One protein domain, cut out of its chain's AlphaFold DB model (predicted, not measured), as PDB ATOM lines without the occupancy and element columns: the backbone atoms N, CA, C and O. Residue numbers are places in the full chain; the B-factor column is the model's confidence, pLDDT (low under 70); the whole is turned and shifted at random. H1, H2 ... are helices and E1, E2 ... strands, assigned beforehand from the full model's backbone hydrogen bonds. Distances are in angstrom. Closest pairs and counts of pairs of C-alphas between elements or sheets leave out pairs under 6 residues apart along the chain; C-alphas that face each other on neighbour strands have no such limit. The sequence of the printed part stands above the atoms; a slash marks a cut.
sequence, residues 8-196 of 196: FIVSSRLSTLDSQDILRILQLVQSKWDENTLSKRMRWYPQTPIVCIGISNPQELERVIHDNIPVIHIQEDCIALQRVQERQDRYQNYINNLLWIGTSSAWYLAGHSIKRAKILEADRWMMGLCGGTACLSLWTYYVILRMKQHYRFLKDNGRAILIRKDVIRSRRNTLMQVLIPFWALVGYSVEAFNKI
ATOM      1  N   PHE A   8     340.424 -18.421  46.482       58.19
ATOM      2  CA  PHE A   8     339.396 -17.408  46.239       58.19
ATOM      3  C   PHE A   8     337.966 -17.924  46.454       58.19
ATOM      4  O   PHE A   8     337.012 -17.184  46.193       58.19
ATOM      5  N   ILE A   9     337.814 -19.168  46.914       66.62
ATOM      6  CA  ILE A   9     336.528 -19.801  47.201       66.62
ATOM      7  C   ILE A   9     336.439 -19.997  48.713       66.62
ATOM      8  O   ILE A   9     337.245 -20.711  49.305       66.62
ATOM      9  N   VAL A  10     335.454 -19.363  49.343       70.62
ATOM     10  CA  VAL A  10     335.169 -19.531  50.771       70.62
ATOM     11  C   VAL A  10     333.828 -20.228  50.911       70.62
ATOM     12  O   VAL A  10     332.787 -19.659  50.600       70.62
ATOM     13  N   SER A  11     333.846 -21.468  51.387       62.69
ATOM     14  CA  SER A  11     332.628 -22.140  51.841       62.69
ATOM     15  C   SER A  11     332.375 -21.781  53.300       62.69
ATOM     16  O   SER A  11     333.304 -21.820  54.112       62.69
ATOM     17  N   SER A  12     331.127 -21.467  53.653       58.00
ATOM     18  CA  SER A  12     330.729 -21.426  55.061       58.00
ATOM     19  C   SER A  12     330.964 -22.803  55.687       58.00
ATOM     20  O   SER A  12     330.692 -23.833  55.064       58.00
ATOM     21  N   ARG A  13     331.481 -22.830  56.923       51.44
ATOM     22  CA  ARG A  13     331.721 -24.068  57.694       51.44
ATOM     23  C   ARG A  13     330.430 -24.833  58.007       51.44
ATOM     24  O   ARG A  13     330.503 -25.997  58.376       51.44
ATOM     25  N   LEU A  14     329.280 -24.170  57.884       47.81
ATOM     26  CA  LEU A  14     327.949 -24.717  58.146       47.81
ATOM     27  C   LEU A  14     327.248 -25.224  56.877       47.81
ATOM     28  O   LEU A  14     326.110 -25.681  56.963       47.81
ATOM     29  N   SER A  15     327.882 -25.119  55.705       53.62
ATOM     30  CA  SER A  15     327.235 -25.516  54.460       53.62
ATOM     31  C   SER A  15     327.236 -27.039  54.303       53.62
ATOM     32  O   SER A  15     328.273 -27.695  54.378       53.62
ATOM     33  N   THR A  16     326.054 -27.612  54.078       57.78
ATOM     34  CA  THR A  16     325.842 -29.036  53.766       57.78
ATOM     35  C   THR A  16     326.010 -29.328  52.271       57.78
ATOM     36  O   THR A  16     325.484 -30.312  51.764       57.78
ATOM     37  N   LEU A  17     326.685 -28.437  51.535       63.00
ATOM     38  CA  LEU A  17     326.767 -28.497  50.077       63.00
ATOM     39  C   LEU A  17     327.784 -29.543  49.627       63.00
ATOM     40  O   LEU A  17     328.966 -29.471  49.970       63.00
ATOM     41  N   ASP A  18     327.326 -30.465  48.784       67.62
ATOM     42  CA  ASP A  18     328.189 -31.453  48.157       67.62
ATOM     43  C   ASP A  18     329.207 -30.796  47.215       67.62
ATOM     44  O   ASP A  18     328.956 -29.786  46.548       67.62
ATOM     45  N   SER A  19     330.377 -31.427  47.094       66.00
ATOM     46  CA  SER A  19     331.472 -30.940  46.240       66.00
ATOM     47  C   SER A  19     331.060 -30.801  44.764       66.00
ATOM     48  O   SER A  19     331.552 -29.923  44.053       66.00
ATOM     49  N   GLN A  20     330.119 -31.629  44.300       71.00
ATOM     50  CA  GLN A  20     329.558 -31.539  42.948       71.00
ATOM     51  C   GLN A  20     328.672 -30.300  42.763       71.00
ATOM     52  O   GLN A  20     328.649 -29.701  41.684       71.00
ATOM     53  N   ASP A  21     327.972 -29.873  43.812       68.75
ATOM     54  CA  ASP A  21     327.111 -28.699  43.757       68.75
ATOM     55  C   ASP A  21     327.908 -27.404  43.749       68.75
ATOM     56  O   ASP A  21     327.543 -26.480  43.018       68.75
ATOM     57  N   ILE A  22     329.043 -27.376  44.452       71.12
ATOM     58  CA  ILE A  22     330.025 -26.288  44.383       71.12
ATOM     59  C   ILE A  22     330.506 -26.087  42.940       71.12
ATOM     60  O   ILE A  22     330.495 -24.960  42.438       71.12
ATOM     61  N   LEU A  23     330.862 -27.168  42.238       73.50
ATOM     62  CA  LEU A  23     331.306 -27.099  40.842       73.50
ATOM     63  C   LEU A  23     330.206 -26.590  39.906       73.50
ATOM     64  O   LEU A  23     330.467 -25.733  39.065       73.50
ATOM     65  N   ARG A  24     328.963 -27.054  40.078       74.31
ATOM     66  CA  ARG A  24     327.817 -26.566  39.289       74.31
ATOM     67  C   ARG A  24     327.548 -25.081  39.523       74.31
ATOM     68  O   ARG A  24     327.298 -24.349  38.567       74.31
ATOM     69  N   ILE A  25     327.622 -24.630  40.778       73.88
ATOM     70  CA  ILE A  25     327.473 -23.210  41.122       73.88
ATOM     71  C   ILE A  25     328.560 -22.407  40.416       73.88
ATOM     72  O   ILE A  25     328.223 -21.425  39.766       73.88
ATOM     73  N   LEU A  26     329.820 -22.850  40.481       75.62
ATOM     74  CA  LEU A  26     330.955 -22.200  39.821       75.62
ATOM     75  C   LEU A  26     330.819 -22.168  38.294       75.62
ATOM     76  O   LEU A  26     331.106 -21.141  37.689       75.62
ATOM     77  N   GLN A  27     330.341 -23.234  37.656       79.25
ATOM     78  CA  GLN A  27     330.118 -23.252  36.205       79.25
ATOM     79  C   GLN A  27     329.031 -22.257  35.779       79.25
ATOM     80  O   GLN A  27     329.211 -21.482  34.835       79.25
ATOM     81  N   LEU A  28     327.913 -22.227  36.506       75.75
ATOM     82  CA  LEU A  28     326.816 -21.290  36.255       75.75
ATOM     83  C   LEU A  28     327.290 -19.844  36.408       75.75
ATOM     84  O   LEU A  28     327.032 -18.980  35.570       75.75
ATOM     85  N   VAL A  29     328.037 -19.602  37.472       74.94
ATOM     86  CA  VAL A  29     328.738 -18.360  37.759       74.94
ATOM     87  C   VAL A  29     329.657 -17.934  36.605       74.94
ATOM     88  O   VAL A  29     329.538 -16.809  36.116       74.94
ATOM     89  N   GLN A  30     330.528 -18.832  36.135       77.56
ATOM     90  CA  GLN A  30     331.498 -18.565  35.071       77.56
ATOM     91  C   GLN A  30     330.804 -18.172  33.766       77.56
ATOM     92  O   GLN A  30     331.281 -17.284  33.068       77.56
ATOM     93  N   SER A  31     329.638 -18.758  33.473       78.56
ATOM     94  CA  SER A  31     328.868 -18.430  32.265       78.56
ATOM     95  C   SER A  31     328.347 -16.985  32.223       78.56
ATOM     96  O   SER A  31     327.994 -16.492  31.152       78.56
ATOM     97  N   LYS A  32     328.280 -16.285  33.368       75.19
ATOM     98  CA  LYS A  32     327.663 -14.950  33.476       75.19
ATOM     99  C   LYS A  32     328.657 -13.806  33.686       75.19
ATOM    100  O   LYS A  32     328.218 -12.655  33.738       75.19
ATOM    101  N   TRP A  33     329.951 -14.072  33.852       78.25
ATOM    102  CA  TRP A  33     330.926 -13.051  34.262       78.25
ATOM    103  C   TRP A  33     331.923 -12.675  33.176       78.25
ATOM    104  O   TRP A  33     332.251 -13.467  32.302       78.25
ATOM    105  N   ASP A  34     332.443 -11.451  33.272       79.00
ATOM    106  CA  ASP A  34     333.507 -10.963  32.397       79.00
ATOM    107  C   ASP A  34     334.889 -11.341  32.964       79.00
ATOM    108  O   ASP A  34     335.353 -10.758  33.954       79.00
ATOM    109  N   GLU A  35     335.573 -12.288  32.314       79.38
ATOM    110  CA  GLU A  35     336.907 -12.787  32.699       79.38
ATOM    111  C   GLU A  35     337.949 -11.657  32.833       79.38
ATOM    112  O   GLU A  35     338.799 -11.661  33.733       79.38
ATOM    113  N   ASN A  36     337.857 -10.622  31.992       78.56
ATOM    114  CA  ASN A  36     338.761  -9.468  32.045       78.56
ATOM    115  C   ASN A  36     338.578  -8.635  33.315       78.56
ATOM    116  O   ASN A  36     339.526  -8.031  33.824       78.56
ATOM    117  N   THR A  37     337.347  -8.557  33.813       76.75
ATOM    118  CA  THR A  37     337.031  -7.801  35.024       76.75
ATOM    119  C   THR A  37     337.426  -8.602  36.264       76.75
ATOM    120  O   THR A  37     338.003  -8.045  37.201       76.75
ATOM    121  N   LEU A  38     337.214  -9.920  36.231       77.31
ATOM    122  CA  LEU A  38     337.607 -10.838  37.297       77.31
ATOM    123  C   LEU A  38     339.130 -10.877  37.495       77.31
ATOM    124  O   LEU A  38     339.620 -10.673  38.605       77.31
ATOM    125  N   SER A  39     339.884 -11.064  36.411       79.56
ATOM    126  CA  SER A  39     341.352 -11.129  36.446       79.56
ATOM    127  C   SER A  39     341.982  -9.843  36.987       79.56
ATOM    128  O   SER A  39     342.917  -9.895  37.788       79.56
ATOM    129  N   LYS A  40     341.442  -8.672  36.624       82.00
ATOM    130  CA  LYS A  40     341.862  -7.384  37.202       82.00
ATOM    131  C   LYS A  40     341.588  -7.317  38.698       82.00
ATOM    132  O   LYS A  40     342.456  -6.880  39.448       82.00
ATOM    133  N   ARG A  41     340.418  -7.781  39.140       78.19
ATOM    134  CA  ARG A  41     340.066  -7.804  40.563       78.19
ATOM    135  C   ARG A  41     340.989  -8.721  41.360       78.19
ATOM    136  O   ARG A  41     341.458  -8.301  42.406       78.19
ATOM    137  N   MET A  42     341.312  -9.905  40.840       80.69
ATOM    138  CA  MET A  42     342.265 -10.831  41.470       80.69
ATOM    139  C   MET A  42     343.664 -10.230  41.621       80.69
ATOM    140  O   MET A  42     344.345 -10.498  42.605       80.69
ATOM    141  N   ARG A  43     344.095  -9.415  40.649       83.31
ATOM    142  CA  ARG A  43     345.378  -8.700  40.716       83.31
ATOM    143  C   ARG A  43     345.352  -7.562  41.735       83.31
ATOM    144  O   ARG A  43     346.347  -7.348  42.413       83.31
ATOM    145  N   TRP A  44     344.247  -6.824  41.822       83.31
ATOM    146  CA  TRP A  44     344.127  -5.665  42.713       83.31
ATOM    147  C   TRP A  44     343.804  -6.039  44.160       83.31
ATOM    148  O   TRP A  44     344.253  -5.354  45.072       83.31
ATOM    149  N   TYR A  45     343.065  -7.126  44.374       81.00
ATOM    150  CA  TYR A  45     342.631  -7.590  45.689       81.00
ATOM    151  C   TYR A  45     342.952  -9.082  45.862       81.00
ATOM    152  O   TYR A  45     342.058  -9.930  45.835       81.00
ATOM    153  N   PRO A  46     344.237  -9.436  46.032       76.31
ATOM    154  CA  PRO A  46     344.660 -10.831  46.111       76.31
ATOM    155  C   PRO A  46     344.209 -11.542  47.396       76.31
ATOM    156  O   PRO A  46     344.217 -12.769  47.432       76.31
ATOM    157  N   GLN A  47     343.835 -10.791  48.439       78.06
ATOM    158  CA  GLN A  47     343.401 -11.327  49.737       78.06
ATOM    159  C   GLN A  47     341.879 -11.488  49.863       78.06
ATOM    160  O   GLN A  47     341.420 -12.209  50.742       78.06
ATOM    161  N   THR A  48     341.083 -10.841  49.005       77.94
ATOM    162  CA  THR A  48     339.618 -10.947  49.072       77.94
ATOM    163  C   THR A  48     339.136 -12.152  48.269       77.94
ATOM    164  O   THR A  48     339.482 -12.252  47.084       77.94
ATOM    165  N   PRO A  49     338.306 -13.035  48.841       79.50
ATOM    166  CA  PRO A  49     337.727 -14.136  48.091       79.50
ATOM    167  C   PRO A  49     336.722 -13.621  47.053       79.50
ATOM    168  O   PRO A  49     336.128 -12.549  47.183       79.50
ATOM    169  N   ILE A  50     336.556 -14.390  45.980       80.88
ATOM    170  CA  ILE A  50     335.686 -14.047  44.849       80.88
ATOM    171  C   ILE A  50     334.307 -14.667  45.048       80.88
ATOM    172  O   ILE A  50     333.296 -14.037  44.747       80.88
ATOM    173  N   VAL A  51     334.270 -15.901  45.544       83.19
ATOM    174  CA  VAL A  51     333.042 -16.678  45.668       83.19
ATOM    175  C   VAL A  51     332.879 -17.117  47.109       83.19
ATOM    176  O   VAL A  51     333.753 -17.787  47.655       83.19
ATOM    177  N   CYS A  52     331.753 -16.749  47.713       82.81
ATOM    178  CA  CYS A  52     331.318 -17.278  48.993       82.81
ATOM    179  C   CYS A  52     330.143 -18.235  48.781       82.81
ATOM    180  O   CYS A  52     329.187 -17.893  48.083       82.81
ATOM    181  N   ILE A  53     330.219 -19.438  49.352       82.31
ATOM    182  CA  ILE A  53     329.235 -20.499  49.137       82.31
ATOM    183  C   ILE A  53     328.607 -20.945  50.452       82.31
ATOM    184  O   ILE A  53     329.304 -21.203  51.429       82.31
ATOM    185  N   GLY A  54     327.280 -21.087  50.437       75.56
ATOM    186  CA  GLY A  54     326.543 -21.762  51.504       75.56
ATOM    187  C   GLY A  54     326.201 -20.849  52.670       75.56
ATOM    188  O   GLY A  54     326.263 -21.271  53.817       75.56
ATOM    189  N   ILE A  55     325.863 -19.591  52.381       81.50
ATOM    190  CA  ILE A  55     325.390 -18.672  53.412       81.50
ATOM    191  C   ILE A  55     323.954 -19.031  53.781       81.50
ATOM    192  O   ILE A  55     323.065 -19.031  52.927       81.50
ATOM    193  N   SER A  56     323.733 -19.285  55.065       79.62
ATOM    194  CA  SER A  56     322.420 -19.596  55.639       79.62
ATOM    195  C   SER A  56     321.935 -18.535  56.637       79.62
ATOM    196  O   SER A  56     320.742 -18.452  56.925       79.62
ATOM    197  N   ASN A  57     322.826 -17.661  57.122       81.56
ATOM    198  CA  ASN A  57     322.527 -16.662  58.152       81.56
ATOM    199  C   ASN A  57     322.592 -15.217  57.598       81.56
ATOM    200  O   ASN A  57     323.561 -14.873  56.915       81.56
ATOM    201  N   PRO A  58     321.625 -14.329  57.915       80.88
ATOM    202  CA  PRO A  58     321.697 -12.906  57.561       80.88
ATOM    203  C   PRO A  58     322.955 -12.182  58.069       80.88
ATOM    204  O   PRO A  58     323.475 -11.328  57.357       80.88
ATOM    205  N   GLN A  59     323.481 -12.527  59.248       81.88
ATOM    206  CA  GLN A  59     324.691 -11.889  59.792       81.88
ATOM    207  C   GLN A  59     325.945 -12.250  58.984       81.88
ATOM    208  O   GLN A  59     326.819 -11.412  58.766       81.88
ATOM    209  N   GLU A  60     326.037 -13.499  58.517       80.94
ATOM    210  CA  GLU A  60     327.111 -13.931  57.617       80.94
ATOM    211  C   GLU A  60     326.987 -13.239  56.262       80.94
ATOM    212  O   GLU A  60     327.985 -12.776  55.715       80.94
ATOM    213  N   LEU A  61     325.759 -13.105  55.752       83.19
ATOM    214  CA  LEU A  61     325.504 -12.397  54.504       83.19
ATOM    215  C   LEU A  61     325.961 -10.936  54.574       83.19
ATOM    216  O   LEU A  61     326.606 -10.455  53.646       83.19
ATOM    217  N   GLU A  62     325.663 -10.239  55.671       83.25
ATOM    218  CA  GLU A  62     326.067  -8.845  55.865       83.25
ATOM    219  C   GLU A  62     327.592  -8.692  55.912       83.25
ATOM    220  O   GLU A  62     328.137  -7.814  55.241       83.25
ATOM    221  N   ARG A  63     328.296  -9.596  56.606       82.50
ATOM    222  CA  ARG A  63     329.770  -9.627  56.618       82.50
ATOM    223  C   ARG A  63     330.347  -9.856  55.226       82.50
ATOM    224  O   ARG A  63     331.233  -9.127  54.805       82.50
ATOM    225  N   VAL A  64     329.802 -10.810  54.475       83.44
ATOM    226  CA  VAL A  64     330.278 -11.137  53.121       83.44
ATOM    227  C   VAL A  64     330.022  -9.989  52.134       83.44
ATOM    228  O   VAL A  64     330.846  -9.724  51.254       83.44
ATOM    229  N   ILE A  65     328.907  -9.269  52.296       83.06
ATOM    230  CA  ILE A  65     328.620  -8.042  51.541       83.06
ATOM    231  C   ILE A  65     329.606  -6.929  51.928       83.06
ATOM    232  O   ILE A  65     330.129  -6.248  51.042       83.06
ATOM    233  N   HIS A  66     329.886  -6.757  53.222       83.44
ATOM    234  CA  HIS A  66     330.846  -5.775  53.731       83.44
ATOM    235  C   HIS A  66     332.275  -6.050  53.231       83.44
ATOM    236  O   HIS A  66     332.961  -5.138  52.762       83.44
ATOM    237  N   ASP A  67     332.678  -7.320  53.199       82.31
ATOM    238  CA  ASP A  67     333.968  -7.786  52.675       82.31
ATOM    239  C   ASP A  67     334.069  -7.678  51.142       82.31
ATOM    240  O   ASP A  67     335.073  -8.054  50.535       82.31
ATOM    241  N   ASN A  68     333.044  -7.110  50.492       80.06
ATOM    242  CA  ASN A  68     332.988  -6.856  49.057       80.06
ATOM    243  C   ASN A  68     333.185  -8.122  48.215       80.06
ATOM    244  O   ASN A  68     333.732  -8.058  47.106       80.06
ATOM    245  N   ILE A  69     332.716  -9.270  48.702       83.75
ATOM    246  CA  ILE A  69     332.818 -10.528  47.968       83.75
ATOM    247  C   ILE A  69     331.823 -10.468  46.809       83.75
ATOM    248  O   ILE A  69     330.628 -10.271  47.038       83.75
ATOM    249  N   PRO A  70     332.266 -10.568  45.546       80.44
ATOM    250  CA  PRO A  70     331.393 -10.274  44.420       80.44
ATOM    251  C   PRO A  70     330.258 -11.286  44.250       80.44
ATOM    252  O   PRO A  70     329.295 -11.000  43.542       80.44
ATOM    253  N   VAL A  71     330.389 -12.483  44.820       83.31
ATOM    254  CA  VAL A  71     329.551 -13.619  44.455       83.31
ATOM    255  C   VAL A  71     329.240 -14.406  45.693       83.31
ATOM    256  O   VAL A  71     330.140 -14.834  46.410       83.31
ATOM    257  N   ILE A  72     327.952 -14.594  45.922       84.12
ATOM    258  CA  ILE A  72     327.457 -15.139  47.165       84.12
ATOM    259  C   ILE A  72     326.359 -16.140  46.834       84.12
ATOM    260  O   ILE A  72     325.352 -15.782  46.230       84.12
ATOM    261  N   HIS A  73     326.548 -17.392  47.223       85.56
ATOM    262  CA  HIS A  73     325.514 -18.412  47.145       85.56
ATOM    263  C   HIS A  73     324.804 -18.544  48.494       85.56
ATOM    264  O   HIS A  73     325.443 -18.771  49.526       85.56
ATOM    265  N   ILE A  74     323.478 -18.429  48.455       82.50
ATOM    266  CA  ILE A  74     322.578 -18.615  49.591       82.50
ATOM    267  C   ILE A  74     322.042 -20.045  49.554       82.50
ATOM    268  O   ILE A  74     321.602 -20.519  48.508       82.50
ATOM    269  N   GLN A  75     322.055 -20.715  50.706       81.38
ATOM    270  CA  GLN A  75     321.554 -22.079  50.845       81.38
ATOM    271  C   GLN A  75     320.051 -22.178  50.518       81.38
ATOM    272  O   GLN A  75     319.273 -21.252  50.776       81.38
ATOM    273  N   GLU A  76     319.642 -23.302  49.925       75.19
ATOM    274  CA  GLU A  76     318.272 -23.509  49.431       75.19
ATOM    275  C   GLU A  76     317.236 -23.514  50.568       75.19
ATOM    276  O   GLU A  76     316.154 -22.943  50.420       75.19
ATOM    277  N   ASP A  77     317.617 -24.038  51.735       74.56
ATOM    278  CA  ASP A  77     316.756 -24.171  52.919       74.56
ATOM    279  C   ASP A  77     316.341 -22.816  53.527       74.56
ATOM    280  O   ASP A  77     315.344 -22.697  54.242       74.56
ATOM    281  N   CYS A  78     317.071 -21.740  53.217       76.31
ATOM    282  CA  CYS A  78     316.880 -20.419  53.817       76.31
ATOM    283  C   CYS A  78     315.917 -19.531  53.012       76.31
ATOM    284  O   CYS A  78     316.251 -18.415  52.603       76.31
ATOM    285  N   ILE A  79     314.673 -19.993  52.833       81.06
ATOM    286  CA  ILE A  79     313.630 -19.309  52.039       81.06
ATOM    287  C   ILE A  79     313.372 -17.872  52.527       81.06
ATOM    288  O   ILE A  79     313.149 -16.962  51.725       81.06
ATOM    289  N   ALA A  80     313.408 -17.641  53.843       80.81
ATOM    290  CA  ALA A  80     313.205 -16.311  54.419       80.81
ATOM    291  C   ALA A  80     314.288 -15.319  53.961       80.81
ATOM    292  O   ALA A  80     313.964 -14.210  53.532       80.81
ATOM    293  N   LEU A  81     315.555 -15.745  53.972       82.56
ATOM    294  CA  LEU A  81     316.688 -14.932  53.532       82.56
ATOM    295  C   LEU A  81     316.595 -14.626  52.032       82.56
ATOM    296  O   LEU A  81     316.759 -13.477  51.625       82.56
ATOM    297  N   GLN A  82     316.238 -15.627  51.220       85.44
ATOM    298  CA  GLN A  82     316.031 -15.448  49.780       85.44
ATOM    299  C   GLN A  82     314.946 -14.402  49.480       85.44
ATOM    300  O   GLN A  82     315.155 -13.512  48.658       85.44
ATOM    301  N   ARG A  83     313.808 -14.454  50.185       85.06
ATOM    302  CA  ARG A  83     312.707 -13.489  50.003       85.06
ATOM    303  C   ARG A  83     313.101 -12.064  50.385       85.06
ATOM    304  O   ARG A  83     312.667 -11.121  49.723       85.06
ATOM    305  N   VAL A  84     313.891 -11.892  51.447       84.94
ATOM    306  CA  VAL A  84     314.399 -10.570  51.850       84.94
ATOM    307  C   VAL A  84     315.296  -9.999  50.753       84.94
ATOM    308  O   VAL A  84     315.090  -8.863  50.327       84.94
ATOM    309  N   GLN A  85     316.213 -10.809  50.223       86.62
ATOM    310  CA  GLN A  85     317.118 -10.389  49.153       86.62
ATOM    311  C   GLN A  85     316.387 -10.089  47.840       86.62
ATOM    312  O   GLN A  85     316.686  -9.101  47.174       86.62
ATOM    313  N   GLU A  86     315.365 -10.870  47.498       86.62
ATOM    314  CA  GLU A  86     314.522 -10.610  46.331       86.62
ATOM    315  C   GLU A  86     313.745  -9.287  46.453       86.62
ATOM    316  O   GLU A  86     313.620  -8.531  45.484       86.62
ATOM    317  N   ARG A  87     313.211  -8.968  47.643       85.38
ATOM    318  CA  ARG A  87     312.576  -7.660  47.887       85.38
ATOM    319  C   ARG A  87     313.586  -6.526  47.774       85.38
ATOM    320  O   ARG A  87     313.270  -5.502  47.171       85.38
ATOM    321  N   GLN A  88     314.783  -6.715  48.320       86.56
ATOM    322  CA  GLN A  88     315.837  -5.711  48.277       86.56
ATOM    323  C   GLN A  88     316.324  -5.453  46.844       86.56
ATOM    324  O   GLN A  88     316.461  -4.293  46.462       86.56
ATOM    325  N   ASP A  89     316.485  -6.489  46.014       85.19
ATOM    326  CA  ASP A  89     316.820  -6.323  44.592       85.19
ATOM    327  C   ASP A  89     315.709  -5.586  43.831       85.19
ATOM    328  O   ASP A  89     315.989  -4.652  43.079       85.19
ATOM    329  N   ARG A  90     314.431  -5.922  44.071       85.38
ATOM    330  CA  ARG A  90     313.298  -5.190  43.473       85.38
ATOM    331  C   ARG A  90     313.289  -3.716  43.864       85.38
ATOM    332  O   ARG A  90     313.161  -2.860  42.990       85.38
ATOM    333  N   TYR A  91     313.464  -3.421  45.148       86.44
ATOM    334  CA  TYR A  91     313.527  -2.050  45.647       86.44
ATOM    335  C   TYR A  91     314.710  -1.283  45.045       86.44
ATOM    336  O   TYR A  91     314.553  -0.161  44.565       86.44
ATOM    337  N   GLN A  92     315.882  -1.917  44.970       83.94
ATOM    338  CA  GLN A  92     317.059  -1.303  44.373       83.94
ATOM    339  C   GLN A  92     316.878  -1.065  42.872       83.94
ATOM    340  O   GLN A  92     317.288  -0.028  42.360       83.94
ATOM    341  N   ASN A  93     316.249  -1.995  42.150       83.94
ATOM    342  CA  ASN A  93     315.932  -1.815  40.736       83.94
ATOM    343  C   ASN A  93     314.927  -0.674  40.529       83.94
ATOM    344  O   ASN A  93     315.105   0.116  39.606       83.94
ATOM    345  N   TYR A  94     313.944  -0.518  41.419       86.31
ATOM    346  CA  TYR A  94     313.036   0.627  41.405       86.31
ATOM    347  C   TYR A  94     313.775   1.959  41.616       86.31
ATOM    348  O   TYR A  94     313.639   2.864  40.791       86.31
ATOM    349  N   ILE A  95     314.631   2.061  42.642       86.12
ATOM    350  CA  ILE A  95     315.480   3.247  42.859       86.12
ATOM    351  C   ILE A  95     316.353   3.517  41.635       86.12
ATOM    352  O   ILE A  95     316.467   4.657  41.190       86.12
ATOM    353  N   ASN A  96     316.968   2.476  41.072       82.81
ATOM    354  CA  ASN A  96     317.836   2.630  39.915       82.81
ATOM    355  C   ASN A  96     317.063   3.149  38.695       82.81
ATOM    356  O   ASN A  96     317.574   3.998  37.971       82.81
ATOM    357  N   ASN A  97     315.831   2.684  38.483       83.06
ATOM    358  CA  ASN A  97     314.971   3.181  37.412       83.06
ATOM    359  C   ASN A  97     314.593   4.651  37.634       83.06
ATOM    360  O   ASN A  97     314.678   5.438  36.695       83.06
ATOM    361  N   LEU A  98     314.252   5.045  38.866       85.88
ATOM    362  CA  LEU A  98     313.991   6.449  39.201       85.88
ATOM    363  C   LEU A  98     315.215   7.335  38.955       85.88
ATOM    364  O   LEU A  98     315.087   8.404  38.361       85.88
ATOM    365  N   LEU A  99     316.403   6.877  39.357       83.88
ATOM    366  CA  LEU A  99     317.656   7.582  39.088       83.88
ATOM    367  C   LEU A  99     317.898   7.731  37.585       83.88
ATOM    368  O   LEU A  99     318.250   8.822  37.148       83.88
ATOM    369  N   TRP A 100     317.661   6.676  36.796       79.38
ATOM    370  CA  TRP A 100     317.788   6.731  35.339       79.38
ATOM    371  C   TRP A 100     316.825   7.730  34.709       79.38
ATOM    372  O   TRP A 100     317.258   8.564  33.915       79.38
ATOM    373  N   ILE A 101     315.548   7.690  35.092       81.94
ATOM    374  CA  ILE A 101     314.538   8.644  34.624       81.94
ATOM    375  C   ILE A 101     314.969  10.072  34.977       81.94
ATOM    376  O   ILE A 101     314.993  10.933  34.103       81.94
ATOM    377  N   GLY A 102     315.397  10.309  36.221       83.44
ATOM    378  CA  GLY A 102     315.893  11.611  36.666       83.44
ATOM    379  C   GLY A 102     317.097  12.096  35.854       83.44
ATOM    380  O   GLY A 102     317.106  13.234  35.386       83.44
ATOM    381  N   THR A 103     318.090  11.231  35.617       83.94
ATOM    382  CA  THR A 103     319.262  11.579  34.798       83.94
ATOM    383  C   THR A 103     318.904  11.864  33.344       83.94
ATOM    384  O   THR A 103     319.421  12.823  32.776       83.94
ATOM    385  N   SER A 104     318.005  11.081  32.745       79.00
ATOM    386  CA  SER A 104     317.555  11.286  31.365       79.00
ATOM    387  C   SER A 104     316.792  12.602  31.220       79.00
ATOM    388  O   SER A 104     317.062  13.364  30.293       79.00
ATOM    389  N   SER A 105     315.903  12.917  32.166       80.81
ATOM    390  CA  SER A 105     315.195  14.199  32.210       80.81
ATOM    391  C   SER A 105     316.158  15.379  32.359       80.81
ATOM    392  O   SER A 105     315.989  16.396  31.692       80.81
ATOM    393  N   ALA A 106     317.207  15.242  33.175       84.38
ATOM    394  CA  ALA A 106     318.218  16.283  33.335       84.38
ATOM    395  C   ALA A 106     319.025  16.521  32.043       84.38
ATOM    396  O   ALA A 106     319.240  17.670  31.656       84.38
ATOM    397  N   TRP A 107     319.401  15.453  31.329       81.19
ATOM    398  CA  TRP A 107     320.034  15.556  30.009       81.19
ATOM    399  C   TRP A 107     319.114  16.197  28.963       81.19
ATOM    400  O   TRP A 107     319.565  17.036  28.182       81.19
ATOM    401  N   TYR A 108     317.824  15.857  28.975       81.00
ATOM    402  CA  TYR A 108     316.829  16.473  28.096       81.00
ATOM    403  C   TYR A 108     316.692  17.981  28.354       81.00
ATOM    404  O   TYR A 108     316.742  18.775  27.413       81.00
ATOM    405  N   LEU A 109     316.586  18.390  29.624       81.31
ATOM    406  CA  LEU A 109     316.528  19.803  30.004       81.31
ATOM    407  C   LEU A 109     317.801  20.551  29.600       81.31
ATOM    408  O   LEU A 109     317.704  21.650  29.060       81.31
ATOM    409  N   ALA A 110     318.980  19.951  29.788       77.69
ATOM    410  CA  ALA A 110     320.242  20.542  29.350       77.69
ATOM    411  C   ALA A 110     320.266  20.770  27.829       77.69
ATOM    412  O   ALA A 110     320.565  21.878  27.381       77.69
ATOM    413  N   GLY A 111     319.870  19.770  27.033       74.12
ATOM    414  CA  GLY A 111     319.760  19.902  25.576       74.12
ATOM    415  C   GLY A 111     318.753  20.971  25.139       74.12
ATOM    416  O   GLY A 111     319.026  21.767  24.239       74.12
ATOM    417  N   HIS A 112     317.605  21.046  25.812       74.25
ATOM    418  CA  HIS A 112     316.581  22.044  25.521       74.25
ATOM    419  C   HIS A 112     317.026  23.475  25.881       74.25
ATOM    420  O   HIS A 112     316.767  24.411  25.120       74.25
ATOM    421  N   SER A 113     317.751  23.654  26.988       72.88
ATOM    422  CA  SER A 113     318.345  24.941  27.375       72.88
ATOM    423  C   SER A 113     319.402  25.413  26.375       72.88
ATOM    424  O   SER A 113     319.404  26.589  26.021       72.88
ATOM    425  N   ILE A 114     320.233  24.505  25.843       69.31
ATOM    426  CA  ILE A 114     321.195  24.821  24.769       69.31
ATOM    427  C   ILE A 114     320.462  25.327  23.519       69.31
ATOM    428  O   ILE A 114     320.868  26.320  22.917       69.31
ATOM    429  N   LYS A 115     319.344  24.686  23.148       67.31
ATOM    430  CA  LYS A 115     318.528  25.110  22.002       67.31
ATOM    431  C   LYS A 115     317.913  26.502  22.202       67.31
ATOM    432  O   LYS A 115     317.852  27.264  21.244       67.31
ATOM    433  N   ARG A 116     317.469  26.844  23.419       66.62
ATOM    434  CA  ARG A 116     316.911  28.176  23.733       66.62
ATOM    435  C   ARG A 116     317.975  29.270  23.833       66.62
ATOM    436  O   ARG A 116     317.717  30.377  23.379       66.62
ATOM    437  N   ALA A 117     319.154  28.970  24.377       61.53
ATOM    438  CA  ALA A 117     320.248  29.938  24.503       61.53
ATOM    439  C   ALA A 117     320.744  30.456  23.138       61.53
ATOM    440  O   ALA A 117     321.168  31.598  23.039       61.53
ATOM    441  N   LYS A 118     320.591  29.678  22.055       56.44
ATOM    442  CA  LYS A 118     320.860  30.145  20.681       56.44
ATOM    443  C   LYS A 118     320.040  31.363  20.238       56.44
ATOM    444  O   LYS A 118     320.402  31.990  19.253       56.44
ATOM    445  N   ILE A 119     318.946  31.684  20.930       55.31
ATOM    446  CA  ILE A 119     318.054  32.800  20.588       55.31
ATOM    447  C   ILE A 119     318.500  34.114  21.270       55.31
ATOM    448  O   ILE A 119     318.108  35.187  20.826       55.31
ATOM    449  N   LEU A 120     319.344  34.057  22.312       51.69
ATOM    450  CA  LEU A 120     319.784  35.211  23.112       51.69
ATOM    451  C   LEU A 120     321.287  35.089  23.447       51.69
ATOM    452  O   LEU A 120     321.649  34.337  24.342       51.69
ATOM    453  N   GLU A 121     322.129  35.832  22.716       56.97
ATOM    454  CA  GLU A 121     323.572  36.099  22.936       56.97
ATOM    455  C   GLU A 121     324.482  34.908  23.336       56.97
ATOM    456  O   GLU A 121     324.521  34.441  24.474       56.97
ATOM    457  N   ALA A 122     325.307  34.458  22.383       57.44
ATOM    458  CA  ALA A 122     325.989  33.161  22.400       57.44
ATOM    459  C   ALA A 122     327.187  33.009  23.370       57.44
ATOM    460  O   ALA A 122     327.408  31.910  23.883       57.44
ATOM    461  N   ASP A 123     327.953  34.062  23.667       57.41
ATOM    462  CA  ASP A 123     329.308  33.881  24.225       57.41
ATOM    463  C   ASP A 123     329.361  33.567  25.729       57.41
ATOM    464  O   ASP A 123     330.155  32.731  26.170       57.41
ATOM    465  N   ARG A 124     328.496  34.176  26.550       56.41
ATOM    466  CA  ARG A 124     328.489  33.928  28.010       56.41
ATOM    467  C   ARG A 124     327.804  32.615  28.389       56.41
ATOM    468  O   ARG A 124     328.183  31.981  29.375       56.41
ATOM    469  N   TRP A 125     326.830  32.176  27.596       59.28
ATOM    470  CA  TRP A 125     326.102  30.932  27.844       59.28
ATOM    471  C   TRP A 125     326.907  29.695  27.466       59.28
ATOM    472  O   TRP A 125     326.750  28.654  28.102       59.28
ATOM    473  N   MET A 126     327.809  29.798  26.491       56.44
ATOM    474  CA  MET A 126     328.584  28.657  26.021       56.44
ATOM    475  C   MET A 126     329.530  28.101  27.105       56.44
ATOM    476  O   MET A 126     329.551  26.890  27.323       56.44
ATOM    477  N   MET A 127     330.212  28.956  27.887       56.72
ATOM    478  CA  MET A 127     331.014  28.499  29.041       56.72
ATOM    479  C   MET A 127     330.157  27.869  30.151       56.72
ATOM    480  O   MET A 127     330.525  26.826  30.696       56.72
ATOM    481  N   GLY A 128     328.998  28.461  30.472       60.81
ATOM    482  CA  GLY A 128     328.080  27.924  31.486       60.81
ATOM    483  C   GLY A 128     327.467  26.576  31.088       60.81
ATOM    484  O   GLY A 128     327.337  25.674  31.916       60.81
ATOM    485  N   LEU A 129     327.157  26.399  29.801       64.38
ATOM    486  CA  LEU A 129     326.623  25.157  29.240       64.38
ATOM    487  C   LEU A 129     327.687  24.053  29.161       64.38
ATOM    488  O   LEU A 129     327.386  22.903  29.486       64.38
ATOM    489  N   CYS A 130     328.940  24.379  28.825       67.00
ATOM    490  CA  CYS A 130     330.059  23.433  28.899       67.00
ATOM    491  C   CYS A 130     330.336  22.974  30.344       67.00
ATOM    492  O   CYS A 130     330.519  21.780  30.584       67.00
ATOM    493  N   GLY A 131     330.292  23.884  31.323       71.62
ATOM    494  CA  GLY A 131     330.437  23.528  32.741       71.62
ATOM    495  C   GLY A 131     329.286  22.657  33.262       71.62
ATOM    496  O   GLY A 131     329.516  21.631  33.907       71.62
ATOM    497  N   GLY A 132     328.040  23.016  32.933       75.88
ATOM    498  CA  GLY A 132     326.850  22.267  33.348       75.88
ATOM    499  C   GLY A 132     326.764  20.867  32.730       75.88
ATOM    500  O   GLY A 132     326.440  19.901  33.424       75.88
ATOM    501  N   THR A 133     327.115  20.723  31.449       75.00
ATOM    502  CA  THR A 133     327.160  19.413  30.773       75.00
ATOM    503  C   THR A 133     328.286  18.525  31.301       75.00
ATOM    504  O   THR A 133     328.068  17.328  31.500       75.00
ATOM    505  N   ALA A 134     329.453  19.094  31.627       77.62
ATOM    506  CA  ALA A 134     330.519  18.366  32.310       77.62
ATOM    507  C   ALA A 134     330.056  17.848  33.686       77.62
ATOM    508  O   ALA A 134     330.223  16.664  33.984       77.62
ATOM    509  N   CYS A 135     329.377  18.677  34.488       82.12
ATOM    510  CA  CYS A 135     328.818  18.256  35.779       82.12
ATOM    511  C   CYS A 135     327.765  17.144  35.627       82.12
ATOM    512  O   CYS A 135     327.787  16.164  36.373       82.12
ATOM    513  N   LEU A 136     326.882  17.245  34.627       82.31
ATOM    514  CA  LEU A 136     325.898  16.206  34.301       82.31
ATOM    515  C   LEU A 136     326.553  14.884  33.891       82.31
ATOM    516  O   LEU A 136     326.084  13.819  34.302       82.31
ATOM    517  N   SER A 137     327.650  14.939  33.133       81.06
ATOM    518  CA  SER A 137     328.425  13.755  32.747       81.06
ATOM    519  C   SER A 137     329.096  13.079  33.948       81.06
ATOM    520  O   SER A 137     329.019  11.857  34.092       81.06
ATOM    521  N   LEU A 138     329.664  13.863  34.873       83.56
ATOM    522  CA  LEU A 138     330.229  13.356  36.126       83.56
ATOM    523  C   LEU A 138     329.149  12.736  37.014       83.56
ATOM    524  O   LEU A 138     329.348  11.651  37.561       83.56
ATOM    525  N   TRP A 139     327.980  13.376  37.110       83.81
ATOM    526  CA  TRP A 139     326.833  12.839  37.836       83.81
ATOM    527  C   TRP A 139     326.345  11.517  37.238       83.81
ATOM    528  O   TRP A 139     326.179  10.537  37.964       83.81
ATOM    529  N   THR A 140     326.171  11.440  35.914       83.56
ATOM    530  CA  THR A 140     325.767  10.184  35.257       83.56
ATOM    531  C   THR A 140     326.809   9.088  35.447       83.56
ATOM    532  O   THR A 140     326.446   7.947  35.738       83.56
ATOM    533  N   TYR A 141     328.099   9.421  35.373       82.94
ATOM    534  CA  TYR A 141     329.172   8.480  35.678       82.94
ATOM    535  C   TYR A 141     329.093   7.957  37.120       82.94
ATOM    536  O   TYR A 141     329.120   6.743  37.338       82.94
ATOM    537  N   TYR A 142     328.930   8.853  38.099       84.69
ATOM    538  CA  TYR A 142     328.772   8.499  39.510       84.69
ATOM    539  C   TYR A 142     327.556   7.594  39.745       84.69
ATOM    540  O   TYR A 142     327.667   6.555  40.400       84.69
ATOM    541  N   VAL A 143     326.407   7.937  39.157       82.69
ATOM    542  CA  VAL A 143     325.175   7.148  39.250       82.69
ATOM    543  C   VAL A 143     325.392   5.734  38.706       82.69
ATOM    544  O   VAL A 143     325.028   4.762  39.372       82.69
ATOM    545  N   ILE A 144     326.053   5.577  37.555       80.19
ATOM    546  CA  ILE A 144     326.319   4.245  36.989       80.19
ATOM    547  C   ILE A 144     327.312   3.451  37.848       80.19
ATOM    548  O   ILE A 144     327.126   2.244  38.034       80.19
ATOM    549  N   LEU A 145     328.350   4.097  38.392       79.31
ATOM    550  CA  LEU A 145     329.278   3.444  39.318       79.31
ATOM    551  C   LEU A 145     328.554   2.927  40.560       79.31
ATOM    552  O   LEU A 145     328.733   1.764  40.927       79.31
ATOM    553  N   ARG A 146     327.686   3.751  41.155       80.38
ATOM    554  CA  ARG A 146     326.860   3.358  42.299       80.38
ATOM    555  C   ARG A 146     325.965   2.171  41.944       80.38
ATOM    556  O   ARG A 146     325.964   1.171  42.654       80.38
ATOM    557  N   MET A 147     325.289   2.216  40.794       77.62
ATOM    558  CA  MET A 147     324.434   1.119  40.324       77.62
ATOM    559  C   MET A 147     325.179  -0.215  40.163       77.62
ATOM    560  O   MET A 147     324.599  -1.280  40.389       77.62
ATOM    561  N   LYS A 148     326.459  -0.175  39.772       73.81
ATOM    562  CA  LYS A 148     327.297  -1.369  39.594       73.81
ATOM    563  C   LYS A 148     327.716  -2.041  40.894       73.81
ATOM    564  O   LYS A 148     327.979  -3.240  40.883       73.81
ATOM    565  N   GLN A 149     327.789  -1.296  41.992       74.00
ATOM    566  CA  GLN A 149     328.212  -1.850  43.277       74.00
ATOM    567  C   GLN A 149     327.146  -2.742  43.924       74.00
ATOM    568  O   GLN A 149     327.469  -3.461  44.869       74.00
ATOM    569  N   HIS A 150     325.914  -2.740  43.404       81.88
ATOM    570  CA  HIS A 150     324.817  -3.550  43.924       81.88
ATOM    571  C   HIS A 150     324.863  -5.007  43.457       81.88
ATOM    572  O   HIS A 150     325.302  -5.327  42.347       81.88
ATOM    573  N   TYR A 151     324.333  -5.879  44.311       81.69
ATOM    574  CA  TYR A 151     324.100  -7.285  44.016       81.69
ATOM    575  C   TYR A 151     322.798  -7.447  43.241       81.69
ATOM    576  O   TYR A 151     321.826  -6.733  43.476       81.69
ATOM    577  N   ARG A 152     322.803  -8.375  42.291       82.62
ATOM    578  CA  ARG A 152     321.617  -8.854  41.594       82.62
ATOM    579  C   ARG A 152     321.286 -10.237  42.127       82.62
ATOM    580  O   ARG A 152     322.163 -11.103  42.151       82.62
ATOM    581  N   PHE A 153     320.029 -10.436  42.494       84.31
ATOM    582  CA  PHE A 153     319.520 -11.747  42.860       84.31
ATOM    583  C   PHE A 153     319.226 -12.564  41.598       84.31
ATOM    584  O   PHE A 153     318.544 -12.108  40.680       84.31
ATOM    585  N   LEU A 154     319.788 -13.765  41.534       82.00
ATOM    586  CA  LEU A 154     319.591 -14.738  40.472       82.00
ATOM    587  C   LEU A 154     319.087 -16.022  41.113       82.00
ATOM    588  O   LEU A 154     319.756 -16.604  41.964       82.00
ATOM    589  N   LYS A 155     317.907 -16.456  40.683       80.31
ATOM    590  CA  LYS A 155     317.342 -17.744  41.058       80.31
ATOM    591  C   LYS A 155     317.430 -18.666  39.852       80.31
ATOM    592  O   LYS A 155     316.900 -18.320  38.799       80.31
ATOM    593  N   ASP A 156     318.118 -19.788  40.000       73.25
ATOM    594  CA  ASP A 156     318.317 -20.758  38.924       73.25
ATOM    595  C   ASP A 156     318.172 -22.171  39.502       73.25
ATOM    596  O   ASP A 156     318.898 -22.536  40.423       73.25
ATOM    597  N   ASN A 157     317.180 -22.929  39.026       67.00
ATOM    598  CA  ASN A 157     316.901 -24.314  39.440       67.00
ATOM    599  C   ASN A 157     316.921 -24.569  40.964       67.00
ATOM    600  O   ASN A 157     317.518 -25.536  41.422       67.00
ATOM    601  N   GLY A 158     316.292 -23.694  41.758       68.62
ATOM    602  CA  GLY A 158     316.233 -23.823  43.226       68.62
ATOM    603  C   GLY A 158     317.373 -23.127  43.981       68.62
ATOM    604  O   GLY A 158     317.199 -22.783  45.148       68.62
ATOM    605  N   ARG A 159     318.466 -22.778  43.295       75.94
ATOM    606  CA  ARG A 159     319.640 -22.118  43.882       75.94
ATOM    607  C   ARG A 159     319.501 -20.609  43.851       75.94
ATOM    608  O   ARG A 159     319.127 -20.023  42.831       75.94
ATOM    609  N   ALA A 160     319.845 -19.973  44.964       81.50
ATOM    610  CA  ALA A 160     319.832 -18.528  45.111       81.50
ATOM    611  C   ALA A 160     321.265 -17.988  45.086       81.50
ATOM    612  O   ALA A 160     322.060 -18.235  45.991       81.50
ATOM    613  N   ILE A 161     321.594 -17.228  44.045       83.62
ATOM    614  CA  ILE A 161     322.918 -16.637  43.856       83.62
ATOM    615  C   ILE A 161     322.771 -15.119  43.805       83.62
ATOM    616  O   ILE A 161     322.008 -14.566  43.016       83.62
ATOM    617  N   LEU A 162     323.540 -14.428  44.630       83.88
ATOM    618  CA  LEU A 162     323.740 -12.992  44.558       83.88
ATOM    619  C   LEU A 162     325.042 -12.723  43.811       83.88
ATOM    620  O   LEU A 162     326.112 -13.178  44.210       83.88
ATOM    621  N   ILE A 163     324.949 -11.963  42.724       83.69
ATOM    622  CA  ILE A 163     326.107 -11.602  41.903       83.69
ATOM    623  C   ILE A 163     326.201 -10.088  41.813       83.69
ATOM    624  O   ILE A 163     325.242  -9.413  41.430       83.69
ATOM    625  N   ARG A 164     327.371  -9.541  42.127       82.25
ATOM    626  CA  ARG A 164     327.644  -8.113  42.012       82.25
ATOM    627  C   ARG A 164     327.669  -7.682  40.541       82.25
ATOM    628  O   ARG A 164     328.263  -8.334  39.679       82.25
ATOM    629  N   LYS A 165     326.973  -6.583  40.230       79.12
ATOM    630  CA  LYS A 165     326.749  -6.121  38.845       79.12
ATOM    631  C   LYS A 165     328.035  -5.653  38.145       79.12
ATOM    632  O   LYS A 165     328.085  -5.650  36.913       79.12
ATOM    633  N   ASP A 166     329.065  -5.274  38.895       74.50
ATOM    634  CA  ASP A 166     330.393  -4.905  38.393       74.50
ATOM    635  C   ASP A 166     331.130  -6.074  37.720       74.50
ATOM    636  O   ASP A 166     331.795  -5.847  36.713       74.50
ATOM    637  N   VAL A 167     330.970  -7.304  38.214       74.94
ATOM    638  CA  VAL A 167     331.605  -8.513  37.652       74.94
ATOM    639  C   VAL A 167     330.889  -9.013  36.391       74.94
ATOM    640  O   VAL A 167     331.509  -9.617  35.518       74.94
ATOM    641  N   ILE A 168     329.599  -8.699  36.249       73.75
ATOM    642  CA  ILE A 168     328.803  -9.041  35.059       73.75
ATOM    643  C   ILE A 168     329.053  -8.041  33.915       73.75
ATOM    644  O   ILE A 168     329.117  -8.422  32.748       73.75
ATOM    645  N   ARG A 169     329.148  -6.736  34.215       67.06
ATOM    646  CA  ARG A 169     329.236  -5.679  33.189       67.06
ATOM    647  C   ARG A 169     330.635  -5.089  33.068       67.06
ATOM    648  O   ARG A 169     331.057  -4.298  33.917       67.06
ATOM    649  N   SER A 170     331.249  -5.298  31.903       64.06
ATOM    650  CA  SER A 170     332.535  -4.698  31.539       64.06
ATOM    651  C   SER A 170     332.576  -3.173  31.739       64.06
ATOM    652  O   SER A 170     331.616  -2.439  31.470       64.06
ATOM    653  N   ARG A 171     333.724  -2.669  32.213       62.06
ATOM    654  CA  ARG A 171     333.982  -1.234  32.440       62.06
ATOM    655  C   ARG A 171     333.925  -0.422  31.137       62.06
ATOM    656  O   ARG A 171     333.479   0.721  31.171       62.06
ATOM    657  N   ARG A 172     334.290  -1.027  29.996       60.47
ATOM    658  CA  ARG A 172     334.233  -0.397  28.660       60.47
ATOM    659  C   ARG A 172     332.805  -0.067  28.224       60.47
ATOM    660  O   ARG A 172     332.555   1.063  27.823       60.47
ATOM    661  N   ASN A 173     331.865  -0.996  28.392       65.31
ATOM    662  CA  ASN A 173     330.463  -0.772  28.010       65.31
ATOM    663  C   ASN A 173     329.832   0.387  28.790       65.31
ATOM    664  O   ASN A 173     329.001   1.115  28.268       65.31
ATOM    665  N   THR A 174     330.269   0.599  30.028       64.94
ATOM    666  CA  THR A 174     329.824   1.727  30.854       64.94
ATOM    667  C   THR A 174     330.404   3.055  30.415       64.94
ATOM    668  O   THR A 174     329.689   4.048  30.387       64.94
ATOM    669  N   LEU A 175     331.682   3.068  30.050       65.38
ATOM    670  CA  LEU A 175     332.333   4.266  29.535       65.38
ATOM    671  C   LEU A 175     331.674   4.695  28.215       65.38
ATOM    672  O   LEU A 175     331.350   5.864  28.049       65.38
ATOM    673  N   MET A 176     331.349   3.734  27.345       67.25
ATOM    674  CA  MET A 176     330.582   3.987  26.120       67.25
ATOM    675  C   MET A 176     329.171   4.517  26.415       67.25
ATOM    676  O   MET A 176     328.749   5.481  25.793       67.25
ATOM    677  N   GLN A 177     328.458   3.962  27.402       66.69
ATOM    678  CA  GLN A 177     327.121   4.443  27.787       66.69
ATOM    679  C   GLN A 177     327.105   5.888  28.311       66.69
ATOM    680  O   GLN A 177     326.084   6.552  28.179       66.69
ATOM    681  N   VAL A 178     328.209   6.376  28.886       67.25
ATOM    682  CA  VAL A 178     328.344   7.777  29.329       67.25
ATOM    683  C   VAL A 178     328.808   8.679  28.190       67.25
ATOM    684  O   VAL A 178     328.300   9.785  28.027       67.25
ATOM    685  N   LEU A 179     329.764   8.211  27.386       66.62
ATOM    686  CA  LEU A 179     330.349   9.010  26.315       66.62
ATOM    687  C   LEU A 179     329.388   9.215  25.142       66.62
ATOM    688  O   LEU A 179     329.330  10.318  24.618       66.62
ATOM    689  N   ILE A 180     328.621   8.198  24.736       72.69
ATOM    690  CA  ILE A 180     327.691   8.298  23.596       72.69
ATOM    691  C   ILE A 180     326.714   9.479  23.741       72.69
ATOM    692  O   ILE A 180     326.666  10.297  22.823       72.69
ATOM    693  N   PRO A 181     325.965   9.636  24.852       67.31
ATOM    694  CA  PRO A 181     325.059  10.771  25.000       67.31
ATOM    695  C   PRO A 181     325.798  12.112  25.067       67.31
ATOM    696  O   PRO A 181     325.307  13.080  24.500       67.31
ATOM    697  N   PHE A 182     326.991  12.175  25.673       67.12
ATOM    698  CA  PHE A 182     327.811  13.392  25.680       67.12
ATOM    699  C   PHE A 182     328.233  13.807  24.261       67.12
ATOM    700  O   PHE A 182     327.978  14.936  23.849       67.12
ATOM    701  N   TRP A 183     328.812  12.888  23.485       67.31
ATOM    702  CA  TRP A 183     329.241  13.151  22.108       67.31
ATOM    703  C   TRP A 183     328.068  13.448  21.176       67.31
ATOM    704  O   TRP A 183     328.193  14.314  20.316       67.31
ATOM    705  N   ALA A 184     326.920  12.788  21.362       70.44
ATOM    706  CA  ALA A 184     325.706  13.096  20.613       70.44
ATOM    707  C   ALA A 184     325.221  14.529  20.885       70.44
ATOM    708  O   ALA A 184     324.807  15.225  19.960       70.44
ATOM    709  N   LEU A 185     325.319  15.001  22.132       66.62
ATOM    710  CA  LEU A 185     324.920  16.357  22.509       66.62
ATOM    711  C   LEU A 185     325.904  17.414  21.991       66.62
ATOM    712  O   LEU A 185     325.474  18.436  21.456       66.62
ATOM    713  N   VAL A 186     327.211  17.141  22.070       65.62
ATOM    714  CA  VAL A 186     328.252  17.989  21.465       65.62
ATOM    715  C   VAL A 186     328.069  18.053  19.946       65.62
ATOM    716  O   VAL A 186     327.985  19.148  19.394       65.62
ATOM    717  N   GLY A 187     327.904  16.913  19.272       64.62
ATOM    718  CA  GLY A 187     327.653  16.853  17.829       64.62
ATOM    719  C   GLY A 187     326.392  17.615  17.413       64.62
ATOM    720  O   GLY A 187     326.452  18.438  16.505       64.62
ATOM    721  N   TYR A 188     325.280  17.432  18.137       65.75
ATOM    722  CA  TYR A 188     324.038  18.175  17.896       65.75
ATOM    723  C   TYR A 188     324.218  19.686  18.091       65.75
ATOM    724  O   TYR A 188     323.673  20.486  17.329       65.75
ATOM    725  N   SER A 189     325.005  20.098  19.090       60.12
ATOM    726  CA  SER A 189     325.295  21.514  19.316       60.12
ATOM    727  C   SER A 189     326.098  22.126  18.160       60.12
ATOM    728  O   SER A 189     325.700  23.189  17.674       60.12
ATOM    729  N   VAL A 190     327.130  21.422  17.668       61.84
ATOM    730  CA  VAL A 190     328.013  21.834  16.560       61.84
ATOM    731  C   VAL A 190     327.275  21.857  15.221       61.84
ATOM    732  O   VAL A 190     327.352  22.852  14.508       61.84
ATOM    733  N   GLU A 191     326.505  20.819  14.879       59.00
ATOM    734  CA  GLU A 191     325.735  20.791  13.624       59.00
ATOM    735  C   GLU A 191     324.699  21.919  13.584       59.00
ATOM    736  O   GLU A 191     324.517  22.588  12.567       59.00
ATOM    737  N   ALA A 192     324.057  22.196  14.718       55.66
ATOM    738  CA  ALA A 192     323.141  23.314  14.814       55.66
ATOM    739  C   ALA A 192     323.859  24.683  14.806       55.66
ATOM    740  O   ALA A 192     323.173  25.699  14.758       55.66
ATOM    741  N   PHE A 193     325.184  24.752  14.993       53.47
ATOM    742  CA  PHE A 193     325.982  25.983  14.849       53.47
ATOM    743  C   PHE A 193     326.458  26.169  13.398       53.47
ATOM    744  O   PHE A 193     326.446  27.292  12.922       53.47
ATOM    745  N   ASN A 194     326.785  25.083  12.684       52.22
ATOM    746  CA  ASN A 194     327.244  25.106  11.284       52.22
ATOM    747  C   ASN A 194     326.131  25.278  10.230       52.22
ATOM    748  O   ASN A 194     326.435  25.438   9.054       52.22
ATOM    749  N   LYS A 195     324.847  25.180  10.605       51.59
ATOM    750  CA  LYS A 195     323.702  25.474   9.710       51.59
ATOM    751  C   LYS A 195     323.310  26.966   9.686       51.59
ATOM    752  O   LYS A 195     322.243  27.293   9.172       51.59
ATOM    753  N   ILE A 196     324.148  27.830  10.258       45.81
ATOM    754  CA  ILE A 196     324.130  29.299  10.139       45.81
ATOM    755  C   ILE A 196     325.293  29.676   9.225       45.81
ATOM    756  O   ILE A 196     325.080  30.541   8.352       45.81
TER     757      ILE A 196
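What this domain is: This is residues 8 to 196 of the 196 residues of an uncharacterized protein of Rhizopus stolonifer (UniProt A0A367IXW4). A small head, a strongly twisted five-stranded sheet between H1 on one face and H3 and residues 79 to 93 of H4 on the other, is drawn out into a long stalk of three helices. H4 runs from the head into the stalk, H5 folds back beside it, and H7 runs outward again; H6 lies where head and stalk join. The printed part has 189 residues, with seven named helices and five named strands in the order E1 H1 H2 E2 H3 E3 H4 H5 E4 E5 H6 H7; the sheet, E1 E2 E3 E5 E4, and the class are mixed. The whole is a loose rod of 72 by 33 by 26 A, with a radius of gyration of the C-alphas of 22.1 A.

Where its parts are: Find C-alpha 9 at (336.528, -19.801, 47.201), where E1, residues 9 to 11, begins. Next come H1, residues 19 to 30, H2, 35 to 44, E2, 51 to 55, H3, 58 to 66, and E3, 71 to 74. From C-alpha 79 at (313.630, -19.309, 52.039), H4 runs 56.8 A to residue 117. H5, residues 122 to 148, measures 38.6 A; E4, 151 to 156, and E5, 159 to 164, follow, then H6, 165 to 168. H7, residues 171 to 194, runs 34.4 A with a kink of 25 degrees near residue 179, to C-alpha 194 at (327.244, 25.106, 11.284).

How they stand to each other: Look first across the sheet: E1 and E2 are parallel, with N 10 and O 51 2.9 A apart, and E2 and E3 are parallel, with N 52 and O 71 at 2.8 A. E3 and E5 are antiparallel, with N 72 and O 162 at 2.9 A, and so is the hairpin E4 and E5, with N 154 and O 161 at 2.8 A. In three layers, helices on both faces, H3 and H4 are on the same face at heights of 9.5 and 6.7 A, H1 on the opposite face at 8.8 A. H4, H5 and H7 form an up and down bundle, each against the one before. The hairpin H4 and H5 touch at Thr 103 and Thr 140, closest C-alphas 6.7 A, at a shallow tilt of 10 degrees; H5, with residues 133 to 144 alone, touches H7, closest C-alphas Tyr 141 and Val 178, 6.4 A. H2 only just touches H6, with 3 pairs of C-alphas within 8 A, the closest Thr 37 and Val 167, 6.1 A. Every O i to N i+4 pair is within hydrogen-bond range in H1, H2, H3 and H4, 21 of 23 in H5 and 18 of 20 in H7; H6 is too short for such a pair.

The domain as a whole: The C-alphas of Thr 16 and Ile 196, the two farthest apart, stand 72.9 A from each other. The printed part has no cut and no long link. Mean pLDDT of the printed part is 74.5; look for values under 70 at residues 114 to 130 and 185 to 196, among others.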